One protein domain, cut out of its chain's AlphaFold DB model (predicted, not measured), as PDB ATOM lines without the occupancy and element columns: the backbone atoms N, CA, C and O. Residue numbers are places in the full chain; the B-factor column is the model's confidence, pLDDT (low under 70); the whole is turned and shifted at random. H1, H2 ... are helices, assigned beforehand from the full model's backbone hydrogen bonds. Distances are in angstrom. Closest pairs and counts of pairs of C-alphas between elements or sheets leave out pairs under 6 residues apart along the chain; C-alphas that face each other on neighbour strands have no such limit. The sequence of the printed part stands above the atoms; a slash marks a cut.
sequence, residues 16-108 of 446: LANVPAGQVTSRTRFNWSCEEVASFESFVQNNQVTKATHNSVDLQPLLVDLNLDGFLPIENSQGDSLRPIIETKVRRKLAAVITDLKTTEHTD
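What this domain is: This is residues 16 to 108 of the 446 residues of an uncharacterized protein of Valsa malicola (UniProt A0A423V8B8). What would one see first in this model? One long, straight helix, H3, makes the length of the domain, and H1 crosses it near its middle; the short H2 folds back on H1 to form a helical hairpin, while the long loops of residues 16 to 33 and 66 to 82 lie mostly toward the end where H3 begins. At the other end of H3, residues 103 to 108 stick out. What is it built of? The printed part has 93 residues with three named helices, H1, H2 and H3 in chain order, and no named strand; the class is all helix, though under half of the residues, 44 of 93, are in named elements. How large and how dense is it? It is compact, with a radius of gyration of the C-alphas of 13.9 A, and it spans 46 by 23 by 19 A.

How they stand to each other: Which helices meet first along the printed part? H1, residues 34 to 46, touches H2, residues 60 to 65, with its residues 39 to 43 alone; the closest C-alphas, those of Phe 43 and Leu 62, are 6.9 A apart. They form a helical hairpin at a steep tilt of 40 degrees, opposite ways. How does the last helix stand to these two? H3, residues 83 to 107, touches H1 about perpendicular, at 78 degrees, through residues 94 to 98 of H3 and 40 to 44 of H1; the closest C-alphas, those of Phe 40 and Leu 94, are 6.3 A apart. H2 and H3 are near each other, with 5 pairs of C-alphas within 10 A. What do the backbones show? In H1, H2 and H3 every O i to N i+4 pair is within hydrogen-bond range.

Where its parts are: Where does the first helix run? H1 has 13 residues, starts with C-alpha 34 at (10.928, -1.570, -21.492) and is 18.3 A long from first to last C-alpha. Where are the other two? H2 has 6 residues and measures 8.7 A. H3 has 25 residues and measures 36.0 A, from C-alpha 83 at (8.461, 16.866, -34.827) to C-alpha 107 at (-8.280, -8.130, -15.099).

The domain as a whole: How far does it reach? The two C-alphas farthest apart, those of Gly 79 and Asp 108, are 47.6 A apart. Is it printed without a gap? The printed part has no cut, and the links H1 to H2, 13 residues, and H2 to H3, 17 residues, are long. Where is confidence low? The mean pLDDT of the printed part is 88.9, and residues 105 to 108 are under 70.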
ATOM      1  N   LEU A  16      17.631   7.630 -34.498       83.69
ATOM      2  CA  LEU A  16      16.353   7.416 -33.839       83.69
ATOM      3  C   LEU A  16      15.989   5.935 -34.010       83.69
ATOM      4  O   LEU A  16      15.701   5.492 -35.123       83.69
ATOM      5  N   ALA A  17      16.035   5.152 -32.930       76.81
ATOM      6  CA  ALA A  17      15.761   3.709 -32.961       76.81
ATOM      7  C   ALA A  17      16.605   2.941 -34.009       76.81
ATOM      8  O   ALA A  17      16.081   2.144 -34.790       76.81
ATOM      9  N   ASN A  18      17.923   3.186 -34.028       83.38
ATOM     10  CA  ASN A  18      18.897   2.635 -34.989       83.38
ATOM     11  C   ASN A  18      18.695   3.068 -36.453       83.38
ATOM     12  O   ASN A  18      19.368   2.554 -37.347       83.38
ATOM     13  N   VAL A  19      17.783   4.003 -36.717       85.44
ATOM     14  CA  VAL A  19      17.583   4.601 -38.039       85.44
ATOM     15  C   VAL A  19      18.196   5.997 -38.022       85.44
ATOM     16  O   VAL A  19      17.920   6.749 -37.090       85.44
ATOM     17  N   PRO A  20      19.013   6.389 -39.015       88.81
ATOM     18  CA  PRO A  20      19.486   7.767 -39.117       88.81
ATOM     19  C   PRO A  20      18.301   8.734 -39.054       88.81
ATOM     20  O   PRO A  20      17.316   8.519 -39.762       88.81
ATOM     21  N   ALA A  21      18.375   9.782 -38.229       86.44
ATOM     22  CA  ALA A  21      17.247  10.694 -38.012       86.44
ATOM     23  C   ALA A  21      16.690  11.255 -39.335       86.44
ATOM     24  O   ALA A  21      15.481  11.251 -39.560       86.44
ATOM     25  N   GLY A  22      17.576  11.587 -40.279       85.31
ATOM     26  CA  GLY A  22      17.198  12.047 -41.618       85.31
ATOM     27  C   GLY A  22      16.441  11.021 -42.477       85.31
ATOM     28  O   GLY A  22      15.877  11.384 -43.495       85.31
ATOM     29  N   GLN A  23      16.380   9.741 -42.111       86.62
ATOM     30  CA  GLN A  23      15.614   8.718 -42.841       86.62
ATOM     31  C   GLN A  23      14.271   8.385 -42.176       86.62
ATOM     32  O   GLN A  23      13.526   7.525 -42.659       86.62
ATOM     33  N   VAL A  24      13.938   9.048 -41.069       87.81
ATOM     34  CA  VAL A  24      12.716   8.762 -40.324       87.81
ATOM     35  C   VAL A  24      11.504   9.277 -41.098       87.81
ATOM     36  O   VAL A  24      11.306  10.465 -41.324       87.81
ATOM     37  N   THR A  25      10.645   8.341 -41.481       88.06
ATOM     38  CA  THR A  25       9.321   8.617 -42.054       88.06
ATOM     39  C   THR A  25       8.209   8.141 -41.119       88.06
ATOM     40  O   THR A  25       8.432   7.299 -40.244       88.06
ATOM     41  N   SER A  26       6.970   8.586 -41.349       82.38
ATOM     42  CA  SER A  26       5.787   8.144 -40.585       82.38
ATOM     43  C   SER A  26       5.564   6.621 -40.594       82.38
ATOM     44  O   SER A  26       4.988   6.064 -39.649       82.38
ATOM     45  N   ARG A  27       6.051   5.919 -41.628       84.94
ATOM     46  CA  ARG A  27       5.954   4.456 -41.786       84.94
ATOM     47  C   ARG A  27       7.033   3.682 -41.033       84.94
ATOM     48  O   ARG A  27       6.853   2.487 -40.801       84.94
ATOM     49  N   THR A  28       8.109   4.347 -40.624       86.19
ATOM     50  CA  THR A  28       9.195   3.731 -39.852       86.19
ATOM     51  C   THR A  28       8.633   3.157 -38.559       86.19
ATOM     52  O   THR A  28       7.828   3.797 -37.866       86.19
ATOM     53  N   ARG A  29       8.991   1.909 -38.255       84.00
ATOM     54  CA  ARG A  29       8.568   1.263 -37.012       84.00
ATOM     55  C   ARG A  29       9.392   1.842 -35.873       84.00
ATOM     56  O   ARG A  29      10.611   1.832 -35.944       84.00
ATOM     57  N   PHE A  30       8.701   2.345 -34.858       86.75
ATOM     58  CA  PHE A  30       9.322   2.777 -33.617       86.75
ATOM     59  C   PHE A  30       9.111   1.649 -32.612       86.75
ATOM     60  O   PHE A  30       7.963   1.280 -32.346       86.75
ATOM     61  N   ASN A  31      10.204   1.065 -32.133       89.38
ATOM     62  CA  ASN A  31      10.169   0.067 -31.075       89.38
ATOM     63  C   ASN A  31      10.505   0.783 -29.775       89.38
ATOM     64  O   ASN A  31      11.509   1.482 -29.726       89.38
ATOM     65  N   TRP A  32       9.658   0.604 -28.771       92.19
ATOM     66  CA  TRP A  32       9.857   1.191 -27.456       92.19
ATOM     67  C   TRP A  32      10.525   0.162 -26.550       92.19
ATOM     68  O   TRP A  32      10.072  -0.989 -26.508       92.19
ATOM     69  N   SER A  33      11.595   0.551 -25.867       92.69
ATOM     70  CA  SER A  33      12.257  -0.274 -24.857       92.69
ATOM     71  C   SER A  33      11.371  -0.422 -23.612       92.69
ATOM     72  O   SER A  33      10.425   0.337 -23.415       92.69
ATOM     73  N   CYS A  34      11.658  -1.403 -22.753       93.06
ATOM     74  CA  CYS A  34      10.928  -1.570 -21.492       93.06
ATOM     75  C   CYS A  34      11.115  -0.384 -20.531       93.06
ATOM     76  O   CYS A  34      10.222  -0.111 -19.738       93.06
ATOM     77  N   GLU A  35      12.242   0.321 -20.609       93.88
ATOM     78  CA  GLU A  35      12.512   1.514 -19.801       93.88
ATOM     79  C   GLU A  35      11.696   2.709 -20.306       93.88
ATOM     80  O   GLU A  35      11.032   3.379 -19.525       93.88
ATOM     81  N   GLU A  36      11.649   2.911 -21.627       94.06
ATOM     82  CA  GLU A  36      10.815   3.946 -22.252       94.06
ATOM     83  C   GLU A  36       9.329   3.687 -21.963       94.06
ATOM     84  O   GLU A  36       8.626   4.583 -21.505       94.06
ATOM     85  N   VAL A  37       8.896   2.434 -22.175       95.12
ATOM     86  CA  VAL A  37       7.912   1.694 -21.362       95.12
ATOM     87  C   VAL A  37       7.398   2.403 -20.106       95.12
ATOM     88  O   VAL A  37       6.364   3.075 -20.083       95.12
ATOM     89  N   ALA A  38       8.203   2.240 -19.060       94.81
ATOM     90  CA  ALA A  38       7.969   2.753 -17.726       94.81
ATOM     91  C   ALA A  38       7.841   4.284 -17.703       94.81
ATOM     92  O   ALA A  38       6.958   4.791 -17.017       94.81
ATOM     93  N   SER A  39       8.620   5.026 -18.497       95.44
ATOM     94  CA  SER A  39       8.476   6.488 -18.586       95.44
ATOM     95  C   SER A  39       7.089   6.909 -19.083       95.44
ATOM     96  O   SER A  39       6.505   7.852 -18.548       95.44
ATOM     97  N   PHE A  40       6.502   6.191 -20.053       95.50
ATOM     98  CA  PHE A  40       5.109   6.436 -20.457       95.50
ATOM     99  C   PHE A  40       4.126   6.159 -19.316       95.50
ATOM    100  O   PHE A  40       3.178   6.922 -19.134       95.50
ATOM    101  N   GLU A  41       4.324   5.078 -18.564       94.94
ATOM    102  CA  GLU A  41       3.448   4.704 -17.448       94.94
ATOM    103  C   GLU A  41       3.516   5.733 -16.314       94.94
ATOM    104  O   GLU A  41       2.476   6.236 -15.882       94.94
ATOM    105  N   SER A  42       4.724   6.126 -15.902       94.44
ATOM    106  CA  SER A  42       4.943   7.183 -14.911       94.44
ATOM    107  C   SER A  42       4.348   8.510 -15.371       94.44
ATOM    108  O   SER A  42       3.690   9.194 -14.592       94.44
ATOM    109  N   PHE A  43       4.497   8.861 -16.650       95.25
ATOM    110  CA  PHE A  43       3.907  10.078 -17.198       95.25
ATOM    111  C   PHE A  43       2.373  10.062 -17.150       95.25
ATOM    112  O   PHE A  43       1.756  11.069 -16.789       95.25
ATOM    113  N   VAL A  44       1.753   8.927 -17.493       93.44
ATOM    114  CA  VAL A  44       0.295   8.740 -17.423       93.44
ATOM    115  C   VAL A  44      -0.201   8.866 -15.983       93.44
ATOM    116  O   VAL A  44      -1.209   9.538 -15.760       93.44
ATOM    117  N   GLN A  45       0.509   8.269 -15.023       90.88
ATOM    118  CA  GLN A  45       0.170   8.335 -13.601       90.88
ATOM    119  C   GLN A  45       0.330   9.759 -13.043       90.88
ATOM    120  O   GLN A  45      -0.613  10.294 -12.460       90.88
ATOM    121  N   ASN A  46       1.471  10.407 -13.293       92.06
ATOM    122  CA  ASN A  46       1.795  11.734 -12.758       92.06
ATOM    123  C   ASN A  46       0.864  12.830 -13.296       92.06
ATOM    124  O   ASN A  46       0.410  13.685 -12.540       92.06
ATOM    125  N   ASN A  47       0.545  12.794 -14.593       90.56
ATOM    126  CA  ASN A  47      -0.306  13.800 -15.239       90.56
ATOM    127  C   ASN A  47      -1.786  13.392 -15.307       90.56
ATOM    128  O   ASN A  47      -2.576  14.065 -15.971       90.56
ATOM    129  N   GLN A  48      -2.163  12.280 -14.661       87.75
ATOM    130  CA  GLN A  48      -3.518  11.713 -14.674       87.75
ATOM    131  C   GLN A  48      -4.114  11.634 -16.090       87.75
ATOM    132  O   GLN A  48      -5.259  12.022 -16.353       87.75
ATOM    133  N   VAL A  49      -3.313  11.162 -17.049       90.00
ATOM    134  CA  VAL A  49      -3.705  11.179 -18.458       90.00
ATOM    135  C   VAL A  49      -4.751  10.102 -18.718       90.00
ATOM    136  O   VAL A  49      -4.540   8.913 -18.496       90.00
ATOM    137  N   THR A  50      -5.899  10.508 -19.251       88.69
ATOM    138  CA  THR A  50      -7.000   9.599 -19.570       88.69
ATOM    139  C   THR A  50      -7.169   9.448 -21.079       88.69
ATOM    140  O   THR A  50      -6.654  10.230 -21.878       88.69
ATOM    141  N   LYS A  51      -7.979   8.463 -21.494       86.94
ATOM    142  CA  LYS A  51      -8.376   8.279 -22.904       86.94
ATOM    143  C   LYS A  51      -8.969   9.552 -23.521       86.94
ATOM    144  O   LYS A  51      -8.806   9.760 -24.716       86.94
ATOM    145  N   ALA A  52      -9.631  10.400 -22.732       86.31
ATOM    146  CA  ALA A  52     -10.208  11.649 -23.220       86.31
ATOM    147  C   ALA A  52      -9.157  12.761 -23.363       86.31
ATOM    148  O   ALA A  52      -9.215  13.533 -24.315       86.31
ATOM    149  N   THR A  53      -8.180  12.822 -22.455       88.12
ATOM    150  CA  THR A  53      -7.240  13.950 -22.367       88.12
ATOM    151  C   THR A  53      -5.937  13.738 -23.138       88.12
ATOM    152  O   THR A  53      -5.255  14.710 -23.439       88.12
ATOM    153  N   HIS A  54      -5.604  12.509 -23.548       88.81
ATOM    154  CA  HIS A  54      -4.309  12.180 -24.173       88.81
ATOM    155  C   HIS A  54      -3.918  12.995 -25.428       88.81
ATOM    156  O   HIS A  54      -2.735  13.089 -25.758       88.81
ATOM    157  N   ASN A  55      -4.884  13.584 -26.138       88.25
ATOM    158  CA  ASN A  55      -4.626  14.418 -27.316       88.25
ATOM    159  C   ASN A  55      -4.273  15.872 -26.975       88.25
ATOM    160  O   ASN A  55      -3.645  16.539 -27.792       88.25
ATOM    161  N   SER A  56      -4.662  16.358 -25.795       90.06
ATOM    162  CA  SER A  56      -4.423  17.736 -25.349       90.06
ATOM    163  C   SER A  56      -3.301  17.853 -24.322       90.06
ATOM    164  O   SER A  56      -2.916  18.965 -23.983       90.06
ATOM    165  N   VAL A  57      -2.785  16.730 -23.812       92.19
ATOM    166  CA  VAL A  57      -1.661  16.745 -22.869       92.19
ATOM    167  C   VAL A  57      -0.400  17.267 -23.554       92.19
ATOM    168  O   VAL A  57      -0.111  16.894 -24.703       92.19
ATOM    169  N   ASP A  58       0.321  18.123 -22.828       93.88
ATOM    170  CA  ASP A  58       1.644  18.602 -23.204       93.88
ATOM    171  C   ASP A  58       2.638  17.437 -23.197       93.88
ATOM    172  O   ASP A  58       2.827  16.758 -22.189       93.88
ATOM    173  N   LEU A  59       3.239  17.177 -24.355       93.88
ATOM    174  CA  LEU A  59       4.181  16.078 -24.538       93.88
ATOM    175  C   LEU A  59       5.617  16.496 -24.253       93.88
ATOM    176  O   LEU A  59       6.470  15.617 -24.184       93.88
ATOM    177  N   GLN A  60       5.899  17.791 -24.101       93.12
ATOM    178  CA  GLN A  60       7.267  18.275 -23.944       93.12
ATOM    179  C   GLN A  60       8.034  17.583 -22.801       93.12
ATOM    180  O   GLN A  60       9.159  17.155 -23.056       93.12
ATOM    181  N   PRO A  61       7.454  17.358 -21.601       93.75
ATOM    182  CA  PRO A  61       8.161  16.657 -20.526       93.75
ATOM    183  C   PRO A  61       8.534  15.228 -20.936       93.75
ATOM    184  O   PRO A  61       9.667  14.793 -20.774       93.75
ATOM    185  N   LEU A  62       7.591  14.528 -21.571       94.38
ATOM    186  CA  LEU A  62       7.777  13.156 -22.026       94.38
ATOM    187  C   LEU A  62       8.804  13.057 -23.164       94.38
ATOM    188  O   LEU A  62       9.546  12.085 -23.248       94.38
ATOM    189  N   LEU A  63       8.860  14.053 -24.051       94.50
ATOM    190  CA  LEU A  63       9.856  14.110 -25.123       94.50
ATOM    191  C   LEU A  63      11.268  14.334 -24.577       94.50
ATOM    192  O   LEU A  63      12.216  13.780 -25.134       94.50
ATOM    193  N   VAL A  64      11.409  15.114 -23.504       93.69
ATOM    194  CA  VAL A  64      12.688  15.319 -22.817       93.69
ATOM    195  C   VAL A  64      13.122  14.036 -22.109       93.69
ATOM    196  O   VAL A  64      14.238  13.581 -22.344       93.69
ATOM    197  N   ASP A  65      12.230  13.397 -21.348       93.56
ATOM    198  CA  ASP A  65      12.533  12.154 -20.621       93.56
ATOM    199  C   ASP A  65      12.940  11.003 -21.556       93.56
ATOM    200  O   ASP A  65      13.807  10.193 -21.230       93.56
ATOM    201  N   LEU A  66      12.344  10.941 -22.751       92.44
ATOM    202  CA  LEU A  66      12.674   9.950 -23.780       92.44
ATOM    203  C   LEU A  66      13.885  10.352 -24.642       92.44
ATOM    204  O   LEU A  66      14.203   9.656 -25.606       92.44
ATOM    205  N   ASN A  67      14.546  11.478 -24.343       92.19
ATOM    206  CA  ASN A  67      15.629  12.059 -25.146       92.19
ATOM    207  C   ASN A  67      15.256  12.261 -26.632       92.19
ATOM    208  O   ASN A  67      16.101  12.168 -27.525       92.19
ATOM    209  N   LEU A  68      13.983  12.549 -26.914       92.06
ATOM    210  CA  LEU A  68      13.457  12.762 -28.267       92.06
ATOM    211  C   LEU A  68      13.495  14.234 -28.702       92.06
ATOM    212  O   LEU A  68      13.402  14.518 -29.897       92.06
ATOM    213  N   ASP A  69      13.659  15.160 -27.755       91.25
ATOM    214  CA  ASP A  69      13.662  16.609 -28.002       91.25
ATOM    215  C   ASP A  69      14.778  17.038 -28.981       91.25
ATOM    216  O   ASP A  69      14.574  17.857 -29.879       91.25
ATOM    217  N   GLY A  70      15.937  16.373 -28.912       88.56
ATOM    218  CA  GLY A  70      17.062  16.613 -29.824       88.56
ATOM    219  C   GLY A  70      16.772  16.298 -31.298       88.56
ATOM    220  O   GLY A  70      17.496  16.765 -32.176       88.56
ATOM    221  N   PHE A  71      15.707  15.543 -31.590       88.81
ATOM    222  CA  PHE A  71      15.315  15.169 -32.952       88.81
ATOM    223  C   PHE A  71      14.215  16.061 -33.538       88.81
ATOM    224  O   PHE A  71      13.962  15.993 -34.740       88.81
ATOM    225  N   LEU A  72      13.572  16.913 -32.732       88.38
ATOM    226  CA  LEU A  72      12.532  17.834 -33.203       88.38
ATOM    227  C   LEU A  72      13.004  18.848 -34.263       88.38
ATOM    228  O   LEU A  72      12.222  19.107 -35.183       88.38
ATOM    229  N   PRO A  73      14.227  19.419 -34.190       89.81
ATOM    230  CA  PRO A  73      14.703  20.352 -35.212       89.81
ATOM    231  C   PRO A  73      15.215  19.654 -36.482       89.81
ATOM    232  O   PRO A  73      15.587  20.333 -37.432       89.81
ATOM    233  N   ILE A  74      15.267  18.318 -36.510       89.81
ATOM    234  CA  ILE A  74      15.784  17.567 -37.654       89.81
ATOM    235  C   ILE A  74      14.680  17.410 -38.704       89.81
ATOM    236  O   ILE A  74      13.517  17.144 -38.386       89.81
ATOM    237  N   GLU A  75      15.062  17.551 -39.968       92.12
ATOM    238  CA  GLU A  75      14.215  17.273 -41.126       92.12
ATOM    239  C   GLU A  75      14.531  15.887 -41.701       92.12
ATOM    240  O   GLU A  75      15.665  15.398 -41.646       92.12
ATOM    241  N   ASN A  76      13.513  15.224 -42.246       89.75
ATOM    242  CA  ASN A  76      13.688  13.960 -42.950       89.75
ATOM    243  C   ASN A  76      14.292  14.181 -44.353       89.75
ATOM    244  O   ASN A  76      14.462  15.297 -44.834       89.75
ATOM    245  N   SER A  77      14.540  13.089 -45.074       87.69
ATOM    246  CA  SER A  77      15.093  13.102 -46.433       87.69
ATOM    247  C   SER A  77      14.168  13.742 -47.474       87.69
ATOM    248  O   SER A  77      14.562  13.883 -48.626       87.69
ATOM    249  N   GLN A  78      12.918  14.027 -47.107       86.38
ATOM    250  CA  GLN A  78      11.920  14.723 -47.920       86.38
ATOM    251  C   GLN A  78      11.819  16.220 -47.559       86.38
ATOM    252  O   GLN A  78      11.069  16.935 -48.213       86.38
ATOM    253  N   GLY A  79      12.566  16.697 -46.554       89.25
ATOM    254  CA  GLY A  79      12.479  18.066 -46.034       89.25
ATOM    255  C   GLY A  79      11.319  18.299 -45.059       89.25
ATOM    256  O   GLY A  79      11.044  19.438 -44.696       89.25
ATOM    257  N   ASP A  80      10.616  17.249 -44.621       88.81
ATOM    258  CA  ASP A  80       9.573  17.385 -43.605       88.81
ATOM    259  C   ASP A  80      10.193  17.383 -42.204       88.81
ATOM    260  O   ASP A  80      11.029  16.532 -41.884       88.81
ATOM    261  N   SER A  81       9.713  18.264 -41.324       92.19
ATOM    262  CA  SER A  81      10.085  18.243 -39.906       92.19
ATOM    263  C   SER A  81       9.725  16.901 -39.258       92.19
ATOM    264  O   SER A  81       8.626  16.367 -39.450       92.19
ATOM    265  N   LEU A  82      10.631  16.361 -38.438       90.88
ATOM    266  CA  LEU A  82      10.379  15.132 -37.684       90.88
ATOM    267  C   LEU A  82       9.434  15.332 -36.501       90.88
ATOM    268  O   LEU A  82       8.819  14.360 -36.054       90.88
ATOM    269  N   ARG A  83       9.272  16.565 -36.013       93.62
ATOM    270  CA  ARG A  83       8.461  16.866 -34.827       93.62
ATOM    271  C   ARG A  83       7.043  16.276 -34.893       93.62
ATOM    272  O   ARG A  83       6.705  15.497 -34.002       93.62
ATOM    273  N   PRO A  84       6.235  16.504 -35.947       93.00
ATOM    274  CA  PRO A  84       4.892  15.925 -36.032       93.00
ATOM    275  C   PRO A  84       4.899  14.392 -36.080       93.00
ATOM    276  O   PRO A  84       3.980  13.741 -35.577       93.00
ATOM    277  N   ILE A  85       5.931  13.791 -36.684       92.38
ATOM    278  CA  ILE A  85       6.073  12.334 -36.783       92.38
ATOM    279  C   ILE A  85       6.341  11.745 -35.398       92.38
ATOM    280  O   ILE A  85       5.665  10.791 -35.003       92.38
ATOM    281  N   ILE A  86       7.297  12.321 -34.669       92.94
ATOM    282  CA  ILE A  86       7.673  11.908 -33.315       92.94
ATOM    283  C   ILE A  86       6.479  12.079 -32.376       92.94
ATOM    284  O   ILE A  86       6.057  11.102 -31.754       92.94
ATOM    285  N   GLU A  87       5.854  13.259 -32.353       93.94
ATOM    286  CA  GLU A  87       4.672  13.528 -31.525       93.94
ATOM    287  C   GLU A  87       3.544  12.526 -31.812       93.94
ATOM    288  O   GLU A  87       2.977  11.937 -30.892       93.94
ATOM    289  N   THR A  88       3.260  12.237 -33.085       93.31
ATOM    290  CA  THR A  88       2.231  11.252 -33.461       93.31
ATOM    291  C   THR A  88       2.558   9.846 -32.947       93.31
ATOM    292  O   THR A  88       1.661   9.107 -32.527       93.31
ATOM    293  N   LYS A  89       3.832   9.439 -32.985       93.19
ATOM    294  CA  LYS A  89       4.276   8.125 -32.489       93.19
ATOM    295  C   LYS A  89       4.162   8.046 -30.970       93.19
ATOM    296  O   LYS A  89       3.633   7.049 -30.475       93.19
ATOM    297  N   VAL A  90       4.582   9.096 -30.270       94.69
ATOM    298  CA  VAL A  90       4.473   9.227 -28.813       94.69
ATOM    299  C   VAL A  90       3.005   9.184 -28.389       94.69
ATOM    300  O   VAL A  90       2.647   8.343 -27.570       94.69
ATOM    301  N   ARG A  91       2.112   9.963 -29.021       94.56
ATOM    302  CA  ARG A  91       0.664   9.921 -28.722       94.56
ATOM    303  C   ARG A  91       0.061   8.541 -28.944       94.56
ATOM    304  O   ARG A  91      -0.712   8.067 -28.116       94.56
ATOM    305  N   ARG A  92       0.419   7.871 -30.044       93.75
ATOM    306  CA  ARG A  92      -0.072   6.516 -30.331       93.75
ATOM    307  C   ARG A  92       0.388   5.517 -29.273       93.75
ATOM    308  O   ARG A  92      -0.400   4.665 -28.872       93.75
ATOM    309  N   LYS A  93       1.648   5.608 -28.841       94.81
ATOM    310  CA  LYS A  93       2.176   4.740 -27.789       94.81
ATOM    311  C   LYS A  93       1.506   5.030 -26.452       94.81
ATOM    312  O   LYS A  93       1.065   4.097 -25.799       94.81
ATOM    313  N   LEU A  94       1.343   6.300 -26.106       94.25
ATOM    314  CA  LEU A  94       0.669   6.730 -24.889       94.25
ATOM    315  C   LEU A  94      -0.793   6.254 -24.846       94.25
ATOM    316  O   LEU A  94      -1.235   5.723 -23.834       94.25
ATOM    317  N   ALA A  95      -1.524   6.329 -25.963       94.00
ATOM    318  CA  ALA A  95      -2.870   5.765 -26.063       94.00
ATOM    319  C   ALA A  95      -2.897   4.243 -25.816       94.00
ATOM    320  O   ALA A  95      -3.807   3.759 -25.143       94.00
ATOM    321  N   ALA A  96      -1.902   3.509 -26.329       93.44
ATOM    322  CA  ALA A  96      -1.765   2.071 -26.093       93.44
ATOM    323  C   ALA A  96      -1.437   1.754 -24.621       93.44
ATOM    324  O   ALA A  96      -2.067   0.893 -24.021       93.44
ATOM    325  N   VAL A  97      -0.528   2.507 -23.998       94.06
ATOM    326  CA  VAL A  97      -0.197   2.332 -22.574       94.06
ATOM    327  C   VAL A  97      -1.417   2.613 -21.689       94.06
ATOM    328  O   VAL A  97      -1.717   1.839 -20.788       94.06
ATOM    329  N   ILE A  98      -2.207   3.649 -21.994       92.75
ATOM    330  CA  ILE A  98      -3.461   3.934 -21.273       92.75
ATOM    331  C   ILE A  98      -4.476   2.793 -21.424       92.75
ATOM    332  O   ILE A  98      -5.243   2.524 -20.496       92.75
ATOM    333  N   THR A  99      -4.561   2.152 -22.595       92.06
ATOM    334  CA  THR A  99      -5.447   0.989 -22.752       92.06
ATOM    335  C   THR A  99      -4.956  -0.193 -21.941       92.06
ATOM    336  O   THR A  99      -5.777  -0.800 -21.260       92.06
ATOM    337  N   ASP A 100      -3.652  -0.462 -21.968       90.31
ATOM    338  CA  ASP A 100      -3.044  -1.607 -21.296       90.31
ATOM    339  C   ASP A 100      -3.176  -1.475 -19.772       90.31
ATOM    340  O   ASP A 100      -3.669  -2.397 -19.128       90.31
ATOM    341  N   LEU A 101      -2.887  -0.293 -19.209       88.69
ATOM    342  CA  LEU A 101      -3.063  -0.007 -17.778       88.69
ATOM    343  C   LEU A 101      -4.509  -0.240 -17.313       88.69
ATOM    344  O   LEU A 101      -4.743  -0.912 -16.310       88.69
ATOM    345  N   LYS A 102      -5.500   0.235 -18.079       84.38
ATOM    346  CA  LYS A 102      -6.923   0.016 -17.756       84.38
ATOM    347  C   LYS A 102      -7.347  -1.443 -17.888       84.38
ATOM    348  O   LYS A 102      -8.255  -1.885 -17.188       84.38
ATOM    349  N   THR A 103      -6.751  -2.182 -18.819       83.06
ATOM    350  CA  THR A 103      -7.011  -3.614 -18.952       83.06
ATOM    351  C   THR A 103      -6.444  -4.368 -17.754       83.06
ATOM    352  O   THR A 103      -7.150  -5.221 -17.221       83.06
ATOM    353  N   THR A 104      -5.249  -4.025 -17.277       74.25
ATOM    354  CA  THR A 104      -4.656  -4.631 -16.075       74.25
ATOM    355  C   THR A 104      -5.541  -4.410 -14.844       74.25
ATOM    356  O   THR A 104      -5.934  -5.383 -14.205       74.25
ATOM    357  N   GLU A 105      -6.000  -3.176 -14.602       67.75
ATOM    358  CA  GLU A 105      -6.893  -2.853 -13.471       67.75
ATOM    359  C   GLU A 105      -8.234  -3.610 -13.499       67.75
ATOM    360  O   GLU A 105      -8.823  -3.895 -12.458       67.75
ATOM    361  N   HIS A 106      -8.752  -3.938 -14.684       57.94
ATOM    362  CA  HIS A 106     -10.004  -4.691 -14.822       57.94
ATOM    363  C   HIS A 106      -9.814  -6.210 -14.891       57.94
ATOM    364  O   HIS A 106     -10.796  -6.948 -14.798       57.94
ATOM    365  N   THR A 107      -8.578  -6.689 -15.031       55.19
ATOM    366  CA  THR A 107      -8.280  -8.130 -15.099       55.19
ATOM    367  C   THR A 107      -7.838  -8.694 -13.741       55.19
ATOM    368  O   THR A 107      -7.924  -9.906 -13.530       55.19
ATOM    369  N   ASP A 108      -7.498  -7.831 -12.780       43.72
ATOM    370  CA  ASP A 108      -6.941  -8.196 -11.467       43.72
ATOM    371  C   ASP A 108      -7.923  -8.792 -10.436       43.72
ATOM    372  O   ASP A 108      -7.559  -9.011  -9.284       43.72
TER     373      ASP A 108